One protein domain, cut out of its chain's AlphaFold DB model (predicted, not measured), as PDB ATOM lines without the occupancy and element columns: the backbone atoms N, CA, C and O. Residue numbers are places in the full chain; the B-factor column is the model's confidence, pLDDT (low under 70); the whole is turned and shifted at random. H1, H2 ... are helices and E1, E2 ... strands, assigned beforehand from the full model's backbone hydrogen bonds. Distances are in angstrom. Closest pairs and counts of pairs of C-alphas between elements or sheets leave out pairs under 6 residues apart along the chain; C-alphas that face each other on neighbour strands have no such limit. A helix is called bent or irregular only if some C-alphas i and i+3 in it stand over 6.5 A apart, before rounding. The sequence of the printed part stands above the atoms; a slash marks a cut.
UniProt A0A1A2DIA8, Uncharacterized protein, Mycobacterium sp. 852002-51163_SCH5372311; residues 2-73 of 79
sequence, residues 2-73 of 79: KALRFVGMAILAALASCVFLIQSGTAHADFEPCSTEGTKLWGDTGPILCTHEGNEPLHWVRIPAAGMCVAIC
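This is residues 2 to 73 of the 79 residues of an uncharacterized protein of Mycobacterium sp. 852002-51163_SCH5372311 (UniProt A0A1A2DIA8). A small antiparallel sheet of three strands, E1, E2 and E3, with the short helix H2 over one face makes a head, and the long helix H1 sticks out from it as a single arm. Residues 2 to 25, of which 2 to 23 belong to H1, stand free, while the remaining body of 48 residues spans only 26 by 22 by 16 A. The printed part has 72 residues with two named helices and three named strands, in the order H1, E1, E2, E3, H2; the sheet's order is E1, E2, E3, and the class is mixed, helices and strands. The whole is extended, with a radius of gyration of the C-alphas of 19.5 A, and its C-alphas span 68 by 24 by 17 A, the length coming from the arm.

The strands are E1, residues 40 to 43; E2, residues 46 to 51, 15.8 A long; and E3, residues 59 to 62, 10.0 A long. E1 begins with C-alpha 40 at (-13.854, -32.922, 19.326). H2 is residues 65 to 71, 9.7 A long, ending with C-alpha 71 at (-15.432, -26.532, 22.280). H1 is residues 2 to 23, 32.0 A long, and begins with C-alpha 2 at (-36.494, -28.518, -24.353).

The sheet is a meander, each strand the antiparallel neighbour of the one before, with E1 and E3 as edge strands. E1 and E2 form a hairpin, with directions at 135 degrees; N 43 and O 46 are within hydrogen-bond range at 2.9 A, as are N 48 and O 41 at 2.9 A. E2 and E3 form a second hairpin, at 142 degrees, with N 49 and O 61 within range at 2.8 A. H2 is on the sheet, over E2, at a height over the sheet of 9.5 A. On the local plane its line stands at 61 degrees to E2, only just across the strands. The closest C-alphas of E2 and H2 are those of Pro 47 and Met 68, 7.5 A apart. H2 is irregular, but only just: C-alphas 66 and 69 are 7.0 A apart. H1 is not on the sheet and is apart from H2. Every O i to N i+4 pair of H1 is within hydrogen-bond range; in H2 it is 1 of 3, beside 3 of 4 O i to N i+3 pairs.

The two C-alphas farthest apart are those of Lys 2 and Asn 55, at 68.3 A. The printed part has no cut. The link from H1 to E1, residues 24 to 39, is long; those from E1 to E2 and from E3 to H2 are tight, and that from E2 to E3 is short. The mean pLDDT of the printed part is 71.8, and 28 residues are under 70, namely 2 to 3, 5 to 6, 16 to 31 and 66 to 73.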
ATOM      1  N   LYS A   2     -37.062 -29.352 -25.442       60.75
ATOM      2  CA  LYS A   2     -36.494 -28.518 -24.353       60.75
ATOM      3  C   LYS A   2     -37.066 -28.833 -22.960       60.75
ATOM      4  O   LYS A   2     -36.294 -28.965 -22.024       60.75
ATOM      5  N   ALA A   3     -38.381 -29.029 -22.837       61.50
ATOM      6  CA  ALA A   3     -39.031 -29.299 -21.546       61.50
ATOM      7  C   ALA A   3     -38.517 -30.579 -20.856       61.50
ATOM      8  O   ALA A   3     -38.224 -30.561 -19.670       61.50
ATOM      9  N   LEU A   4     -38.294 -31.655 -21.619       70.62
ATOM     10  CA  LEU A   4     -37.702 -32.904 -21.113       70.62
ATOM     11  C   LEU A   4     -36.293 -32.711 -20.530       70.62
ATOM     12  O   LEU A   4     -35.943 -33.351 -19.545       70.62
ATOM     13  N   ARG A   5     -35.497 -31.796 -21.100       65.69
ATOM     14  CA  ARG A   5     -34.156 -31.467 -20.589       65.69
ATOM     15  C   ARG A   5     -34.222 -30.690 -19.275       65.69
ATOM     16  O   ARG A   5     -33.415 -30.942 -18.388       65.69
ATOM     17  N   PHE A   6     -35.202 -29.797 -19.138       69.56
ATOM     18  CA  PHE A   6     -35.447 -29.062 -17.894       69.56
ATOM     19  C   PHE A   6     -35.902 -29.981 -16.759       69.56
ATOM     20  O   PHE A   6     -35.390 -29.873 -15.651       69.56
ATOM     21  N   VAL A   7     -36.801 -30.926 -17.049       73.88
ATOM     22  CA  VAL A   7     -37.248 -31.920 -16.062       73.88
ATOM     23  C   VAL A   7     -36.082 -32.805 -15.613       73.88
ATOM     24  O   VAL A   7     -35.895 -33.007 -14.418       73.88
ATOM     25  N   GLY A   8     -35.239 -33.261 -16.548       73.56
ATOM     26  CA  GLY A   8     -34.048 -34.046 -16.216       73.56
ATOM     27  C   GLY A   8     -33.056 -33.295 -15.320       73.56
ATOM     28  O   GLY A   8     -32.578 -33.857 -14.337       73.56
ATOM     29  N   MET A   9     -32.784 -32.014 -15.605       75.44
ATOM     30  CA  MET A   9     -31.895 -31.204 -14.761       75.44
ATOM     31  C   MET A   9     -32.475 -30.932 -13.370       75.44
ATOM     32  O   MET A   9     -31.727 -30.957 -12.397       75.44
ATOM     33  N   ALA A  10     -33.788 -30.715 -13.253       73.75
ATOM     34  CA  ALA A  10     -34.435 -30.501 -11.959       73.75
ATOM     35  C   ALA A  10     -34.338 -31.743 -11.055       73.75
ATOM     36  O   ALA A  10     -34.060 -31.623  -9.865       73.75
ATOM     37  N   ILE A  11     -34.500 -32.937 -11.632       78.62
ATOM     38  CA  ILE A  11     -34.353 -34.205 -10.905       78.62
ATOM     39  C   ILE A  11     -32.898 -34.410 -10.460       78.62
ATOM     40  O   ILE A  11     -32.652 -34.760  -9.309       78.62
ATOM     41  N   LEU A  12     -31.925 -34.146 -11.340       75.44
ATOM     42  CA  LEU A  12     -30.498 -34.237 -11.006       75.44
ATOM     43  C   LEU A  12     -30.098 -33.265  -9.891       75.44
ATOM     44  O   LEU A  12     -29.366 -33.656  -8.986       75.44
ATOM     45  N   ALA A  13     -30.600 -32.030  -9.929       74.19
ATOM     46  CA  ALA A  13     -30.345 -31.043  -8.884       74.19
ATOM     47  C   ALA A  13     -30.916 -31.493  -7.531       74.19
ATOM     48  O   ALA A  13     -30.208 -31.429  -6.529       74.19
ATOM     49  N   ALA A  14     -32.145 -32.020  -7.515       73.25
ATOM     50  CA  ALA A  14     -32.779 -32.534  -6.301       73.25
ATOM     51  C   ALA A  14     -32.017 -33.732  -5.705       73.25
ATOM     52  O   ALA A  14     -31.767 -33.777  -4.500       73.25
ATOM     53  N   LEU A  15     -31.592 -34.682  -6.545       73.31
ATOM     54  CA  LEU A  15     -30.812 -35.839  -6.103       73.31
ATOM     55  C   LEU A  15     -29.429 -35.434  -5.591       73.31
ATOM     56  O   LEU A  15     -29.003 -35.933  -4.552       73.31
ATOM     57  N   ALA A  16     -28.754 -34.501  -6.268       65.38
ATOM     58  CA  ALA A  16     -27.476 -33.975  -5.808       65.38
ATOM     59  C   ALA A  16     -27.612 -33.347  -4.413       65.38
ATOM     60  O   ALA A  16     -26.842 -33.693  -3.521       65.38
ATOM     61  N   SER A  17     -28.631 -32.509  -4.180       59.66
ATOM     62  CA  SER A  17     -28.885 -31.940  -2.849       59.66
ATOM     63  C   SER A  17     -29.158 -33.002  -1.780       59.66
ATOM     64  O   SER A  17     -28.673 -32.860  -0.661       59.66
ATOM     65  N   CYS A  18     -29.850 -34.096  -2.111       60.66
ATOM     66  CA  CYS A  18     -30.041 -35.204  -1.173       60.66
ATOM     67  C   CYS A  18     -28.721 -35.912  -0.832       60.66
ATOM     68  O   CYS A  18     -28.496 -36.249   0.325       60.66
ATOM     69  N   VAL A  19     -27.823 -36.101  -1.803       60.44
ATOM     70  CA  VAL A  19     -26.504 -36.711  -1.563       60.44
ATOM     71  C   VAL A  19     -25.644 -35.829  -0.654       60.44
ATOM     72  O   VAL A  19     -25.055 -36.342   0.294       60.44
ATOM     73  N   PHE A  20     -25.631 -34.509  -0.868       58.25
ATOM     74  CA  PHE A  20     -24.913 -33.582   0.016       58.25
ATOM     75  C   PHE A  20     -25.472 -33.576   1.444       58.25
ATOM     76  O   PHE A  20     -24.699 -33.481   2.394       58.25
ATOM     77  N   LEU A  21     -26.790 -33.720   1.615       55.06
ATOM     78  CA  LEU A  21     -27.429 -33.796   2.935       55.06
ATOM     79  C   LEU A  21     -27.128 -35.109   3.673       55.06
ATOM     80  O   LEU A  21     -26.963 -35.101   4.887       55.06
ATOM     81  N   ILE A  22     -27.008 -36.231   2.959       54.66
ATOM     82  CA  ILE A  22     -26.650 -37.523   3.568       54.66
ATOM     83  C   ILE A  22     -25.159 -37.553   3.934       54.66
ATOM     84  O   ILE A  22     -24.786 -38.088   4.972       54.66
ATOM     85  N   GLN A  23     -24.303 -36.942   3.112       50.72
ATOM     86  CA  GLN A  23     -22.859 -36.896   3.353       50.72
ATOM     87  C   GLN A  23     -22.451 -35.858   4.412       50.72
ATOM     88  O   GLN A  23     -21.362 -35.945   4.967       50.72
ATOM     89  N   SER A  24     -23.331 -34.898   4.713       47.91
ATOM     90  CA  SER A  24     -23.210 -33.991   5.863       47.91
ATOM     91  C   SER A  24     -23.854 -34.551   7.134       47.91
ATOM     92  O   SER A  24     -23.889 -33.856   8.152       47.91
ATOM     93  N   GLY A  25     -24.306 -35.815   7.096       46.59
ATOM     94  CA  GLY A  25     -24.566 -36.612   8.285       46.59
ATOM     95  C   GLY A  25     -23.323 -36.557   9.157       46.59
ATOM     96  O   GLY A  25     -22.254 -37.020   8.768       46.59
ATOM     97  N   THR A  26     -23.468 -35.871  10.281       47.53
ATOM     98  CA  THR A  26     -22.445 -35.611  11.284       47.53
ATOM     99  C   THR A  26     -21.566 -36.837  11.474       47.53
ATOM    100  O   THR A  26     -22.093 -37.941  11.566       47.53
ATOM    101  N   ALA A  27     -20.244 -36.656  11.511       48.00
ATOM    102  CA  ALA A  27     -19.311 -37.680  11.968       48.00
ATOM    103  C   ALA A  27     -19.747 -38.114  13.377       48.00
ATOM    104  O   ALA A  27     -19.403 -37.474  14.371       48.00
ATOM    105  N   HIS A  28     -20.630 -39.113  13.428       51.75
ATOM    106  CA  HIS A  28     -21.194 -39.674  14.640       51.75
ATOM    107  C   HIS A  28     -20.057 -40.442  15.283       51.75
ATOM    108  O   HIS A  28     -19.691 -41.542  14.865       51.75
ATOM    109  N   ALA A  29     -19.452 -39.793  16.263       54.31
ATOM    110  CA  ALA A  29     -18.267 -40.265  16.952       54.31
ATOM    111  C   ALA A  29     -18.464 -41.603  17.667       54.31
ATOM    112  O   ALA A  29     -17.485 -42.260  18.003       54.31
ATOM    113  N   ASP A  30     -19.715 -42.023  17.874       55.72
ATOM    114  CA  ASP A  30     -20.061 -43.318  18.459       55.72
ATOM    115  C   ASP A  30     -19.483 -44.496  17.650       55.72
ATOM    116  O   ASP A  30     -19.285 -45.583  18.193       55.72
ATOM    117  N   PHE A  31     -19.142 -44.277  16.373       61.56
ATOM    118  CA  PHE A  31     -18.517 -45.281  15.510       61.56
ATOM    119  C   PHE A  31     -17.007 -45.089  15.303       61.56
ATOM    120  O   PHE A  31     -16.361 -45.988  14.761       61.56
ATOM    121  N   GLU A  32     -16.421 -43.963  15.726       74.25
ATOM    122  CA  GLU A  32     -14.988 -43.692  15.561       74.25
ATOM    123  C   GLU A  32     -14.218 -43.918  16.874       74.25
ATOM    124  O   GLU A  32     -14.564 -43.352  17.915       74.25
ATOM    125  N   PRO A  33     -13.137 -44.720  16.868       80.88
ATOM    126  CA  PRO A  33     -12.333 -44.917  18.064       80.88
ATOM    127  C   PRO A  33     -11.600 -43.625  18.447       80.88
ATOM    128  O   PRO A  33     -10.929 -42.993  17.625       80.88
ATOM    129  N   CYS A  34     -11.674 -43.272  19.729       85.38
ATOM    130  CA  CYS A  34     -10.906 -42.183  20.321       85.38
ATOM    131  C   CYS A  34      -9.410 -42.528  20.282       85.38
ATOM    132  O   CYS A  34      -8.906 -43.305  21.087       85.38
ATOM    133  N   SER A  35      -8.719 -41.991  19.278       85.12
ATOM    134  CA  SER A  35      -7.317 -42.309  18.964       85.12
ATOM    135  C   SER A  35      -6.386 -41.103  19.047       85.12
ATOM    136  O   SER A  35      -5.179 -41.273  19.185       85.12
ATOM    137  N   THR A  36      -6.934 -39.890  18.958       86.81
ATOM    138  CA  THR A  36      -6.169 -38.638  18.940       86.81
ATOM    139  C   THR A  36      -6.695 -37.702  20.019       86.81
ATOM    140  O   THR A  36      -7.830 -37.223  19.934       86.81
ATOM    141  N   GLU A  37      -5.869 -37.430  21.028       87.81
ATOM    142  CA  GLU A  37      -6.209 -36.525  22.127       87.81
ATOM    143  C   GLU A  37      -6.547 -35.116  21.618       87.81
ATOM    144  O   GLU A  37      -5.956 -34.616  20.661       87.81
ATOM    145  N   GLY A  38      -7.540 -34.478  22.234       84.50
ATOM    146  CA  GLY A  38      -8.019 -33.153  21.842       84.50
ATOM    147  C   GLY A  38      -9.038 -33.159  20.699       84.50
ATOM    148  O   GLY A  38      -9.603 -32.108  20.382       84.50
ATOM    149  N   THR A  39      -9.313 -34.315  20.086       84.50
ATOM    150  CA  THR A  39     -10.332 -34.428  19.033       84.50
ATOM    151  C   THR A  39     -11.717 -34.155  19.605       84.50
ATOM    152  O   THR A  39     -12.096 -34.731  20.622       84.50
ATOM    153  N   LYS A  40     -12.484 -33.285  18.945       81.50
ATOM    154  CA  LYS A  40     -13.854 -32.922  19.326       81.50
ATOM    155  C   LYS A  40     -14.813 -33.384  18.239       81.50
ATOM    156  O   LYS A  40     -14.589 -33.061  17.075       81.50
ATOM    157  N   LEU A  41     -15.875 -34.083  18.621       78.50
ATOM    158  CA  LEU A  41     -16.908 -34.568  17.706       78.50
ATOM    159  C   LEU A  41     -18.306 -34.406  18.315       78.50
ATOM    160  O   LEU A  41     -18.452 -34.002  19.470       78.50
ATOM    161  N   TRP A  42     -19.340 -34.716  17.532       78.12
ATOM    162  CA  TRP A  42     -20.721 -34.782  18.002       78.12
ATOM    163  C   TRP A  42     -21.133 -36.249  18.170       78.12
ATOM    164  O   TRP A  42     -21.203 -36.984  17.189       78.12
ATOM    165  N   GLY A  43     -21.356 -36.674  19.413       74.56
ATOM    166  CA  GLY A  43     -21.929 -37.984  19.729       74.56
ATOM    167  C   GLY A  43     -23.451 -37.915  19.867       74.56
ATOM    168  O   GLY A  43     -24.046 -36.833  19.835       74.56
ATOM    169  N   ASP A  44     -24.085 -39.060  20.099       74.00
ATOM    170  CA  ASP A  44     -25.548 -39.203  20.171       74.00
ATOM    171  C   ASP A  44     -26.244 -38.254  21.154       74.00
ATOM    172  O   ASP A  44     -27.389 -37.842  20.967       74.00
ATOM    173  N   THR A  45     -25.551 -37.887  22.229       75.88
ATOM    174  CA  THR A  45     -26.124 -37.094  23.322       75.88
ATOM    175  C   THR A  45     -25.516 -35.695  23.445       75.88
ATOM    176  O   THR A  45     -25.771 -35.002  24.436       75.88
ATOM    177  N   GLY A  46     -24.729 -35.273  22.450       78.44
ATOM    178  CA  GLY A  46     -24.097 -33.959  22.384       78.44
ATOM    179  C   GLY A  46     -22.598 -34.012  22.060       78.44
ATOM    180  O   GLY A  46     -22.076 -35.053  21.663       78.44
ATOM    181  N   PRO A  47     -21.884 -32.888  22.224       81.31
ATOM    182  CA  PRO A  47     -20.470 -32.799  21.898       81.31
ATOM    183  C   PRO A  47     -19.614 -33.620  22.868       81.31
ATOM    184  O   PRO A  47     -19.836 -33.614  24.083       81.31
ATOM    185  N   ILE A  48     -18.602 -34.285  22.324       83.69
ATOM    186  CA  ILE A  48     -17.659 -35.126  23.060       83.69
ATOM    187  C   ILE A  48     -16.211 -34.758  22.711       83.69
ATOM    188  O   ILE A  48     -15.931 -34.241  21.627       83.69
ATOM    189  N   LEU A  49     -15.299 -35.005  23.649       86.44
ATOM    190  CA  LEU A  49     -13.864 -34.743  23.566       86.44
ATOM    191  C   LEU A  49     -13.099 -36.044  23.814       86.44
ATOM    192  O   LEU A  49     -13.352 -36.730  24.798       86.44
ATOM    193  N   CYS A  50     -12.149 -36.358  22.941       88.62
ATOM    194  CA  CYS A  50     -11.208 -37.452  23.133       88.62
ATOM    195  C   CYS A  50     -10.095 -36.976  24.071       88.62
ATOM    196  O   CYS A  50      -9.301 -36.114  23.687       88.62
ATOM    197  N   THR A  51     -10.063 -37.468  25.307       90.00
ATOM    198  CA  THR A  51      -9.101 -37.024  26.329       90.00
ATOM    199  C   THR A  51      -8.769 -38.144  27.305       90.00
ATOM    200  O   THR A  51      -9.470 -39.154  27.381       90.00
ATOM    201  N   HIS A  52      -7.687 -37.964  28.053       89.94
ATOM    202  CA  HIS A  52      -7.431 -38.731  29.263       89.94
ATOM    203  C   HIS A  52      -8.194 -38.101  30.433       89.94
ATOM    204  O   HIS A  52      -8.036 -36.907  30.701       89.94
ATOM    205  N   GLU A  53      -9.011 -38.882  31.140       86.31
ATOM    206  CA  GLU A  53      -9.596 -38.469  32.418       86.31
ATOM    207  C   GLU A  53      -8.774 -39.095  33.556       86.31
ATOM    208  O   GLU A  53      -8.886 -40.273  33.893       86.31
ATOM    209  N   GLY A  54      -7.836 -38.321  34.105       84.62
ATOM    210  CA  GLY A  54      -6.916 -38.804  35.136       84.62
ATOM    211  C   GLY A  54      -5.937 -39.863  34.613       84.62
ATOM    212  O   GLY A  54      -5.132 -39.580  33.732       84.62
ATOM    213  N   ASN A  55      -5.985 -41.068  35.188       86.56
ATOM    214  CA  ASN A  55      -5.133 -42.200  34.792       86.56
ATOM    215  C   ASN A  55      -5.814 -43.135  33.780       86.56
ATOM    216  O   ASN A  55      -5.297 -44.219  33.501       86.56
ATOM    217  N   GLU A  56      -6.989 -42.766  33.274       87.69
ATOM    218  CA  GLU A  56      -7.699 -43.596  32.316       87.69
ATOM    219  C   GLU A  56      -7.048 -43.534  30.923       87.69
ATOM    220  O   GLU A  56      -6.445 -42.521  30.539       87.69
ATOM    221  N   PRO A  57      -7.154 -44.619  30.135       88.31
ATOM    222  CA  PRO A  57      -6.797 -44.592  28.726       88.31
ATOM    223  C   PRO A  57      -7.580 -43.512  27.984       88.31
ATOM    224  O   PRO A  57      -8.630 -43.062  28.438       88.31
ATOM    225  N   LEU A  58      -7.082 -43.131  26.814       91.00
ATOM    226  CA  LEU A  58      -7.742 -42.157  25.962       91.00
ATOM    227  C   LEU A  58      -9.164 -42.637  25.619       91.00
ATOM    228  O   LEU A  58      -9.336 -43.733  25.083       91.00
ATOM    229  N   HIS A  59     -10.181 -41.842  25.952       89.12
ATOM    230  CA  HIS A  59     -11.578 -42.188  25.699       89.12
ATOM    231  C   HIS A  59     -12.443 -40.945  25.452       89.12
ATOM    232  O   HIS A  59     -12.025 -39.802  25.650       89.12
ATOM    233  N   TRP A  60     -13.654 -41.174  24.946       88.19
ATOM    234  CA  TRP A  60     -14.612 -40.111  24.674       88.19
ATOM    235  C   TRP A  60     -15.293 -39.648  25.963       88.19
ATOM    236  O   TRP A  60     -16.001 -40.419  26.607       88.19
ATOM    237  N   VAL A  61     -15.142 -38.367  26.289       87.56
ATOM    238  CA  VAL A  61     -15.784 -37.716  27.436       87.56
ATOM    239  C   VAL A  61     -16.782 -36.677  26.941       87.56
ATOM    240  O   VAL A  61     -16.539 -35.963  25.967       87.56
ATOM    241  N   ARG A  62     -17.929 -36.559  27.611       86.25
ATOM    242  CA  ARG A  62     -18.941 -35.553  27.269       86.25
ATOM    243  C   ARG A  62     -18.446 -34.149  27.604       86.25
ATOM    244  O   ARG A  62     -18.041 -33.885  28.732       86.25
ATOM    245  N   ILE A  63     -18.584 -33.213  26.666       81.94
ATOM    246  CA  ILE A  63     -18.319 -31.797  26.927       81.94
ATOM    247  C   ILE A  63     -19.562 -31.190  27.601       81.94
ATOM    248  O   ILE A  63     -20.633 -31.153  26.986       81.94
ATOM    249  N   PRO A  64     -19.468 -30.710  28.857       77.25
ATOM    250  CA  PRO A  64     -20.608 -30.111  29.543       77.25
ATOM    251  C   PRO A  64     -21.075 -28.837  28.831       77.25
ATOM    252  O   PRO A  64     -20.286 -28.142  28.191       77.25
ATOM    253  N   ALA A  65     -22.355 -28.485  28.992       70.38
ATOM    254  CA  ALA A  65     -22.968 -27.323  28.336       70.38
ATOM    255  C   ALA A  65     -22.189 -26.012  28.553       70.38
ATOM    256  O   ALA A  65     -22.026 -25.225  27.623       70.38
ATOM    257  N   ALA A  66     -21.622 -25.820  29.747       64.06
ATOM    258  CA  ALA A  66     -20.780 -24.666  30.063       64.06
ATOM    259  C   ALA A  66     -19.478 -24.600  29.233       64.06
ATOM    260  O   ALA A  66     -18.955 -23.514  29.002       64.06
ATOM    261  N   GLY A  67     -18.966 -25.738  28.752       60.53
ATOM    262  CA  GLY A  67     -17.777 -25.838  27.898       60.53
ATOM    263  C   GLY A  67     -18.070 -25.802  26.393       60.53
ATOM    264  O   GLY A  67     -17.139 -25.709  25.592       60.53
ATOM    265  N   MET A  68     -19.345 -25.837  25.977       62.41
ATOM    266  CA  MET A  68     -19.725 -25.867  24.555       62.41
ATOM    267  C   MET A  68     -19.284 -24.610  23.794       62.41
ATOM    268  O   MET A  68     -18.869 -24.715  22.640       62.41
ATOM    269  N   CYS A  69     -19.303 -23.443  24.454       58.94
ATOM    270  CA  CYS A  69     -18.882 -22.169  23.855       58.94
ATOM    271  C   CYS A  69     -17.379 -22.113  23.530       58.94
ATOM    272  O   CYS A  69     -16.968 -21.300  22.716       58.94
ATOM    273  N   VAL A  70     -16.552 -22.970  24.133       54.44
ATOM    274  CA  VAL A  70     -15.104 -23.053  23.847       54.44
ATOM    275  C   VAL A  70     -14.796 -24.275  22.975       54.44
ATOM    276  O   VAL A  70     -13.844 -24.300  22.198       54.44
ATOM    277  N   ALA A  71     -15.629 -25.314  23.048       52.59
ATOM    278  CA  ALA A  71     -15.432 -26.532  22.280       52.59
ATOM    279  C   ALA A  71     -15.760 -26.372  20.788       52.59
ATOM    280  O   ALA A  71     -14.981 -26.830  19.955       52.59
ATOM    281  N   ILE A  72     -16.879 -25.722  20.461       53.31
ATOM    282  CA  ILE A  72     -17.426 -25.679  19.096       53.31
ATOM    283  C   ILE A  72     -17.033 -24.379  18.369       53.31
ATOM    284  O   ILE A  72     -16.954 -24.353  17.143       53.31
ATOM    285  N   CYS A  73     -16.729 -23.307  19.108       53.28
ATOM    286  CA  CYS A  73     -16.418 -21.999  18.524       53.28
ATOM    287  C   CYS A  73     -14.983 -21.865  17.985       53.28
ATOM    288  O   CYS A  73     -14.749 -20.991  17.159       53.28
TER     289      CYS A  73